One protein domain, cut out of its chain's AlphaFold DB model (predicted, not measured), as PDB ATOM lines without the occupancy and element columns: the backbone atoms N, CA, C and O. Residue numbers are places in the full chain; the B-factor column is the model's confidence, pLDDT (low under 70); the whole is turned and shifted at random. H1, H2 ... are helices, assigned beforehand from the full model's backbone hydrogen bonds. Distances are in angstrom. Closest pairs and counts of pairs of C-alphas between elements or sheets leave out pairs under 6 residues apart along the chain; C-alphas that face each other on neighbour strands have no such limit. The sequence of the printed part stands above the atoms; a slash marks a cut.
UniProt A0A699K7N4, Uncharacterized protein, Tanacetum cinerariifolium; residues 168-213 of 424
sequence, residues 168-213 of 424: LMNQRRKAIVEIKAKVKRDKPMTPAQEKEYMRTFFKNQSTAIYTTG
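What this domain is: This is residues 168 to 213 of the 424 residues of an uncharacterized protein of Tanacetum cinerariifolium (UniProt A0A699K7N4). Two straight helices, H1 then H2, follow each other end to end as a wide-open V, with a tight link between them and no packing of one arm on the other. The printed part has 46 residues, with two named helices and no named strand; its class is all helix. It is extended, with a radius of gyration of the C-alphas of 18.6 A and spans of 61 by 22 by 9 A.

Where its parts are: Find C-alpha 168 at (-41.513, -8.031, 34.568); from there H1, residues 168 to 185, runs 25.9 A to Arg 185. H2, residues 191 to 211, begins at C-alpha 191 at (-30.344, -25.897, 0.884) and runs 30.1 A to C-alpha 211 at (-44.176, -10.894, -21.226).

How they stand to each other: H1 and H2 are apart, with no C-alpha of the one within 8 A of the other. Read z, which falls along both helices, then y, which falls along H1 and rises along H2. In H1 and H2 every O i to N i+4 pair is within hydrogen-bond range.

The domain as a whole: The two C-alphas farthest apart, those of Leu 168 and Gly 213, are 60.9 A apart. The printed part has no cut. Look for pLDDT under 70 at residues 208 to 212; the mean of the printed part is 86.7.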
ATOM      1  N   LEU A 168     -42.825  -7.493  34.923       98.00
ATOM      2  CA  LEU A 168     -41.513  -8.031  34.568       98.00
ATOM      3  C   LEU A 168     -41.617  -9.398  33.872       98.00
ATOM      4  O   LEU A 168     -40.934  -9.650  32.873       98.00
ATOM      5  N   MET A 169     -42.480 -10.295  34.358       96.00
ATOM      6  CA  MET A 169     -42.719 -11.586  33.703       96.00
ATOM      7  C   MET A 169     -43.282 -11.414  32.290       96.00
ATOM      8  O   MET A 169     -42.859 -12.120  31.369       96.00
ATOM      9  N   ASN A 170     -44.213 -10.483  32.097       97.50
ATOM     10  CA  ASN A 170     -44.791 -10.201  30.786       97.50
ATOM     11  C   ASN A 170     -43.754  -9.598  29.831       97.50
ATOM     12  O   ASN A 170     -43.658 -10.029  28.677       97.50
ATOM     13  N   GLN A 171     -42.911  -8.686  30.319       97.81
ATOM     14  CA  GLN A 171     -41.807  -8.119  29.547       97.81
ATOM     15  C   GLN A 171     -40.807  -9.199  29.112       97.81
ATOM     16  O   GLN A 171     -40.449  -9.274  27.934       97.81
ATOM     17  N   ARG A 172     -40.421 -10.108  30.020       97.50
ATOM     18  CA  ARG A 172     -39.551 -11.254  29.695       97.50
ATOM     19  C   ARG A 172     -40.178 -12.170  28.646       97.50
ATOM     20  O   ARG A 172     -39.499 -12.571  27.702       97.50
ATOM     21  N   ARG A 173     -41.478 -12.469  28.755       97.31
ATOM     22  CA  ARG A 173     -42.205 -13.262  27.744       97.31
ATOM     23  C   ARG A 173     -42.175 -12.584  26.373       97.31
ATOM     24  O   ARG A 173     -41.904 -13.261  25.382       97.31
ATOM     25  N   LYS A 174     -42.392 -11.265  26.316       97.94
ATOM     26  CA  LYS A 174     -42.320 -10.477  25.075       97.94
ATOM     27  C   LYS A 174     -40.923 -10.545  24.446       97.94
ATOM     28  O   LYS A 174     -40.813 -10.882  23.269       97.94
ATOM     29  N   ALA A 175     -39.871 -10.333  25.238       96.12
ATOM     30  CA  ALA A 175     -38.486 -10.410  24.771       96.12
ATOM     31  C   ALA A 175     -38.126 -11.805  24.227       96.12
ATOM     32  O   ALA A 175     -37.524 -11.924  23.161       96.12
ATOM     33  N   ILE A 176     -38.558 -12.878  24.899       97.12
ATOM     34  CA  ILE A 176     -38.324 -14.259  24.440       97.12
ATOM     35  C   ILE A 176     -39.000 -14.522  23.088       97.12
ATOM     36  O   ILE A 176     -38.413 -15.169  22.216       97.12
ATOM     37  N   VAL A 177     -40.229 -14.034  22.890       97.75
ATOM     38  CA  VAL A 177     -40.940 -14.171  21.608       97.75
ATOM     39  C   VAL A 177     -40.205 -13.427  20.496       97.75
ATOM     40  O   VAL A 177     -40.048 -13.977  19.404       97.75
ATOM     41  N   GLU A 178     -39.709 -12.222  20.773       97.25
ATOM     42  CA  GLU A 178     -38.946 -11.429  19.809       97.25
ATOM     43  C   GLU A 178     -37.625 -12.105  19.421       97.25
ATOM     44  O   GLU A 178     -37.355 -12.277  18.231       97.25
ATOM     45  N   ILE A 179     -36.845 -12.571  20.403       94.50
ATOM     46  CA  ILE A 179     -35.601 -13.322  20.164       94.50
ATOM     47  C   ILE A 179     -35.899 -14.562  19.318       94.50
ATOM     48  O   ILE A 179     -35.217 -14.824  18.331       94.50
ATOM     49  N   LYS A 180     -36.969 -15.300  19.628       96.06
ATOM     50  CA  LYS A 180     -37.362 -16.489  18.859       96.06
ATOM     51  C   LYS A 180     -37.798 -16.157  17.432       96.06
ATOM     52  O   LYS A 180     -37.609 -16.979  16.536       96.06
ATOM     53  N   ALA A 181     -38.401 -14.991  17.206       95.06
ATOM     54  CA  ALA A 181     -38.746 -14.520  15.870       95.06
ATOM     55  C   ALA A 181     -37.495 -14.114  15.074       95.06
ATOM     56  O   ALA A 181     -37.399 -14.471  13.902       95.06
ATOM     57  N   LYS A 182     -36.530 -13.438  15.713       93.19
ATOM     58  CA  LYS A 182     -35.223 -13.100  15.125       93.19
ATOM     59  C   LYS A 182     -34.438 -14.362  14.756       93.19
ATOM     60  O   LYS A 182     -34.184 -14.579  13.583       93.19
ATOM     61  N   VAL A 183     -34.286 -15.303  15.691       93.44
ATOM     62  CA  VAL A 183     -33.658 -16.620  15.450       93.44
ATOM     63  C   VAL A 183     -34.308 -17.390  14.293       93.44
ATOM     64  O   VAL A 183     -33.638 -18.150  13.603       93.44
ATOM     65  N   LYS A 184     -35.618 -17.232  14.059       88.56
ATOM     66  CA  LYS A 184     -36.293 -17.853  12.908       88.56
ATOM     67  C   LYS A 184     -36.027 -17.141  11.584       88.56
ATOM     68  O   LYS A 184     -36.017 -17.829  10.568       88.56
ATOM     69  N   ARG A 185     -35.873 -15.812  11.583       85.38
ATOM     70  CA  ARG A 185     -35.499 -15.042  10.385       85.38
ATOM     71  C   ARG A 185     -34.039 -15.264  10.015       85.38
ATOM     72  O   ARG A 185     -33.748 -15.457   8.846       85.38
ATOM     73  N   ASP A 186     -33.173 -15.306  11.020       86.06
ATOM     74  CA  ASP A 186     -31.725 -15.456  10.851       86.06
ATOM     75  C   ASP A 186     -31.319 -16.921  10.649       86.06
ATOM     76  O   ASP A 186     -30.148 -17.230  10.438       86.06
ATOM     77  N   LYS A 187     -32.280 -17.853  10.720       91.44
ATOM     78  CA  LYS A 187     -32.014 -19.253  10.419       91.44
ATOM     79  C   LYS A 187     -31.632 -19.342   8.941       91.44
ATOM     80  O   LYS A 187     -32.487 -19.036   8.105       91.44
ATOM     81  N   PRO A 188     -30.405 -19.786   8.607       82.69
ATOM     82  CA  PRO A 188     -30.005 -19.921   7.220       82.69
ATOM     83  C   PRO A 188     -31.011 -20.827   6.521       82.69
ATOM     84  O   PRO A 188     -31.404 -21.880   7.045       82.69
ATOM     85  N   MET A 189     -31.492 -20.360   5.371       89.81
ATOM     86  CA  MET A 189     -32.447 -21.101   4.570       89.81
ATOM     87  C   MET A 189     -31.849 -22.472   4.263       89.81
ATOM     88  O   MET A 189     -30.681 -22.579   3.900       89.81
ATOM     89  N   THR A 190     -32.614 -23.543   4.474       92.25
ATOM     90  CA  THR A 190     -32.075 -24.881   4.198       92.25
ATOM     91  C   THR A 190     -31.741 -25.001   2.706       92.25
ATOM     92  O   THR A 190     -32.479 -24.438   1.897       92.25
ATOM     93  N   PRO A 191     -30.720 -25.778   2.299       88.38
ATOM     94  CA  PRO A 191     -30.344 -25.897   0.884       88.38
ATOM     95  C   PRO A 191     -31.510 -26.293  -0.042       88.38
ATOM     96  O   PRO A 191     -31.590 -25.872  -1.193       88.38
ATOM     97  N   ALA A 192     -32.473 -27.071   0.468       86.81
ATOM     98  CA  ALA A 192     -33.698 -27.408  -0.258       86.81
ATOM     99  C   ALA A 192     -34.621 -26.194  -0.468       86.81
ATOM    100  O   ALA A 192     -35.127 -25.989  -1.571       86.81
ATOM    101  N   GLN A 193     -34.818 -25.380   0.574       87.62
ATOM    102  CA  GLN A 193     -35.586 -24.136   0.488       87.62
ATOM    103  C   GLN A 193     -34.875 -23.102  -0.386       87.62
ATOM    104  O   GLN A 193     -35.534 -22.412  -1.151       87.62
ATOM    105  N   GLU A 194     -33.545 -23.032  -0.324       84.31
ATOM    106  CA  GLU A 194     -32.728 -22.187  -1.194       84.31
ATOM    107  C   GLU A 194     -32.911 -22.567  -2.658       84.31
ATOM    108  O   GLU A 194     -33.243 -21.720  -3.486       84.31
ATOM    109  N   LYS A 195     -32.828 -23.859  -2.976       87.50
ATOM    110  CA  LYS A 195     -33.078 -24.361  -4.329       87.50
ATOM    111  C   LYS A 195     -34.490 -24.035  -4.822       87.50
ATOM    112  O   LYS A 195     -34.664 -23.668  -5.984       87.50
ATOM    113  N   GLU A 196     -35.508 -24.169  -3.974       92.38
ATOM    114  CA  GLU A 196     -36.895 -23.865  -4.341       92.38
ATOM    115  C   GLU A 196     -37.156 -22.356  -4.483       92.38
ATOM    116  O   GLU A 196     -37.810 -21.927  -5.440       92.38
ATOM    117  N   TYR A 197     -36.572 -21.544  -3.603       88.00
ATOM    118  CA  TYR A 197     -36.556 -20.088  -3.718       88.00
ATOM    119  C   TYR A 197     -35.877 -19.646  -5.012       88.00
ATOM    120  O   TYR A 197     -36.474 -18.916  -5.795       88.00
ATOM    121  N   MET A 198     -34.684 -20.157  -5.317       88.50
ATOM    122  CA  MET A 198     -33.984 -19.829  -6.560       88.50
ATOM    123  C   MET A 198     -34.791 -20.277  -7.782       88.50
ATOM    124  O   MET A 198     -34.943 -19.518  -8.738       88.50
ATOM    125  N   ARG A 199     -35.409 -21.465  -7.750       86.81
ATOM    126  CA  ARG A 199     -36.270 -21.947  -8.843       86.81
ATOM    127  C   ARG A 199     -37.480 -21.040  -9.076       86.81
ATOM    128  O   ARG A 199     -37.846 -20.801 -10.227       86.81
ATOM    129  N   THR A 200     -38.129 -20.574  -8.012       86.12
ATOM    130  CA  THR A 200     -39.288 -19.671  -8.106       86.12
ATOM    131  C   THR A 200     -38.874 -18.258  -8.506       86.12
ATOM    132  O   THR A 200     -39.514 -17.677  -9.380       86.12
ATOM    133  N   PHE A 201     -37.761 -17.752  -7.976       83.75
ATOM    134  CA  PHE A 201     -37.148 -16.488  -8.376       83.75
ATOM    135  C   PHE A 201     -36.854 -16.468  -9.880       83.75
ATOM    136  O   PHE A 201     -37.365 -15.603 -10.590       83.75
ATOM    137  N   PHE A 202     -36.133 -17.469 -10.398       82.38
ATOM    138  CA  PHE A 202     -35.843 -17.570 -11.830       82.38
ATOM    139  C   PHE A 202     -37.109 -17.704 -12.675       82.38
ATOM    140  O   PHE A 202     -37.193 -17.077 -13.727       82.38
ATOM    141  N   LYS A 203     -38.118 -18.464 -12.231       80.94
ATOM    142  CA  LYS A 203     -39.408 -18.545 -12.938       80.94
ATOM    143  C   LYS A 203     -40.129 -17.199 -12.990       80.94
ATOM    144  O   LYS A 203     -40.622 -16.836 -14.054       80.94
ATOM    145  N   ASN A 204     -40.172 -16.452 -11.891       81.50
ATOM    146  CA  ASN A 204     -40.831 -15.148 -11.842       81.50
ATOM    147  C   ASN A 204     -40.095 -14.115 -12.708       81.50
ATOM    148  O   ASN A 204     -40.738 -13.420 -13.493       81.50
ATOM    149  N   GLN A 205     -38.759 -14.081 -12.644       77.00
ATOM    150  CA  GLN A 205     -37.941 -13.224 -13.513       77.00
ATOM    151  C   GLN A 205     -38.102 -13.605 -14.990       77.00
ATOM    152  O   GLN A 205     -38.317 -12.744 -15.838       77.00
ATOM    153  N   SER A 206     -38.101 -14.905 -15.301       73.38
ATOM    154  CA  SER A 206     -38.324 -15.388 -16.666       73.38
ATOM    155  C   SER A 206     -39.721 -15.032 -17.165       73.38
ATOM    156  O   SER A 206     -39.873 -14.662 -18.320       73.38
ATOM    157  N   THR A 207     -40.745 -15.091 -16.308       75.06
ATOM    158  CA  THR A 207     -42.119 -14.722 -16.684       75.06
ATOM    159  C   THR A 207     -42.196 -13.253 -17.095       75.06
ATOM    160  O   THR A 207     -42.787 -12.950 -18.127       75.06
ATOM    161  N   ALA A 208     -41.528 -12.352 -16.365       67.00
ATOM    162  CA  ALA A 208     -41.429 -10.947 -16.759       67.00
ATOM    163  C   ALA A 208     -40.752 -10.781 -18.136       67.00
ATOM    164  O   ALA A 208     -41.240 -10.031 -18.981       67.00
ATOM    165  N   ILE A 209     -39.694 -11.550 -18.411       65.06
ATOM    166  CA  ILE A 209     -38.993 -11.531 -19.706       65.06
ATOM    167  C   ILE A 209     -39.874 -12.089 -20.841       65.06
ATOM    168  O   ILE A 209     -39.925 -11.518 -21.933       65.06
ATOM    169  N   TYR A 210     -40.641 -13.154 -20.597       59.62
ATOM    170  CA  TYR A 210     -41.560 -13.699 -21.600       59.62
ATOM    171  C   TYR A 210     -42.720 -12.746 -21.909       59.62
ATOM    172  O   TYR A 210     -43.169 -12.689 -23.053       59.62
ATOM    173  N   THR A 211     -43.166 -11.932 -20.944       66.75
ATOM    174  CA  THR A 211     -44.176 -10.894 -21.226       66.75
ATOM    175  C   THR A 211     -43.654  -9.757 -22.106       66.75
ATOM    176  O   THR A 211     -44.446  -9.122 -22.794       66.75
ATOM    177  N   THR A 212     -42.335  -9.534 -22.170       65.12
ATOM    178  CA  THR A 212     -41.733  -8.560 -23.101       65.12
ATOM    179  C   THR A 212     -41.629  -9.053 -24.549       65.12
ATOM    180  O   THR A 212     -41.120  -8.322 -25.395       65.12
ATOM    181  N   GLY A 213     -42.130 -10.255 -24.864       75.88
ATOM    182  CA  GLY A 213     -42.173 -10.781 -26.234       75.88
ATOM    183  C   GLY A 213     -40.831 -11.298 -26.758       75.88
ATOM    184  O   GLY A 213     -40.691 -11.506 -27.956       75.88
TER     185      GLY A 213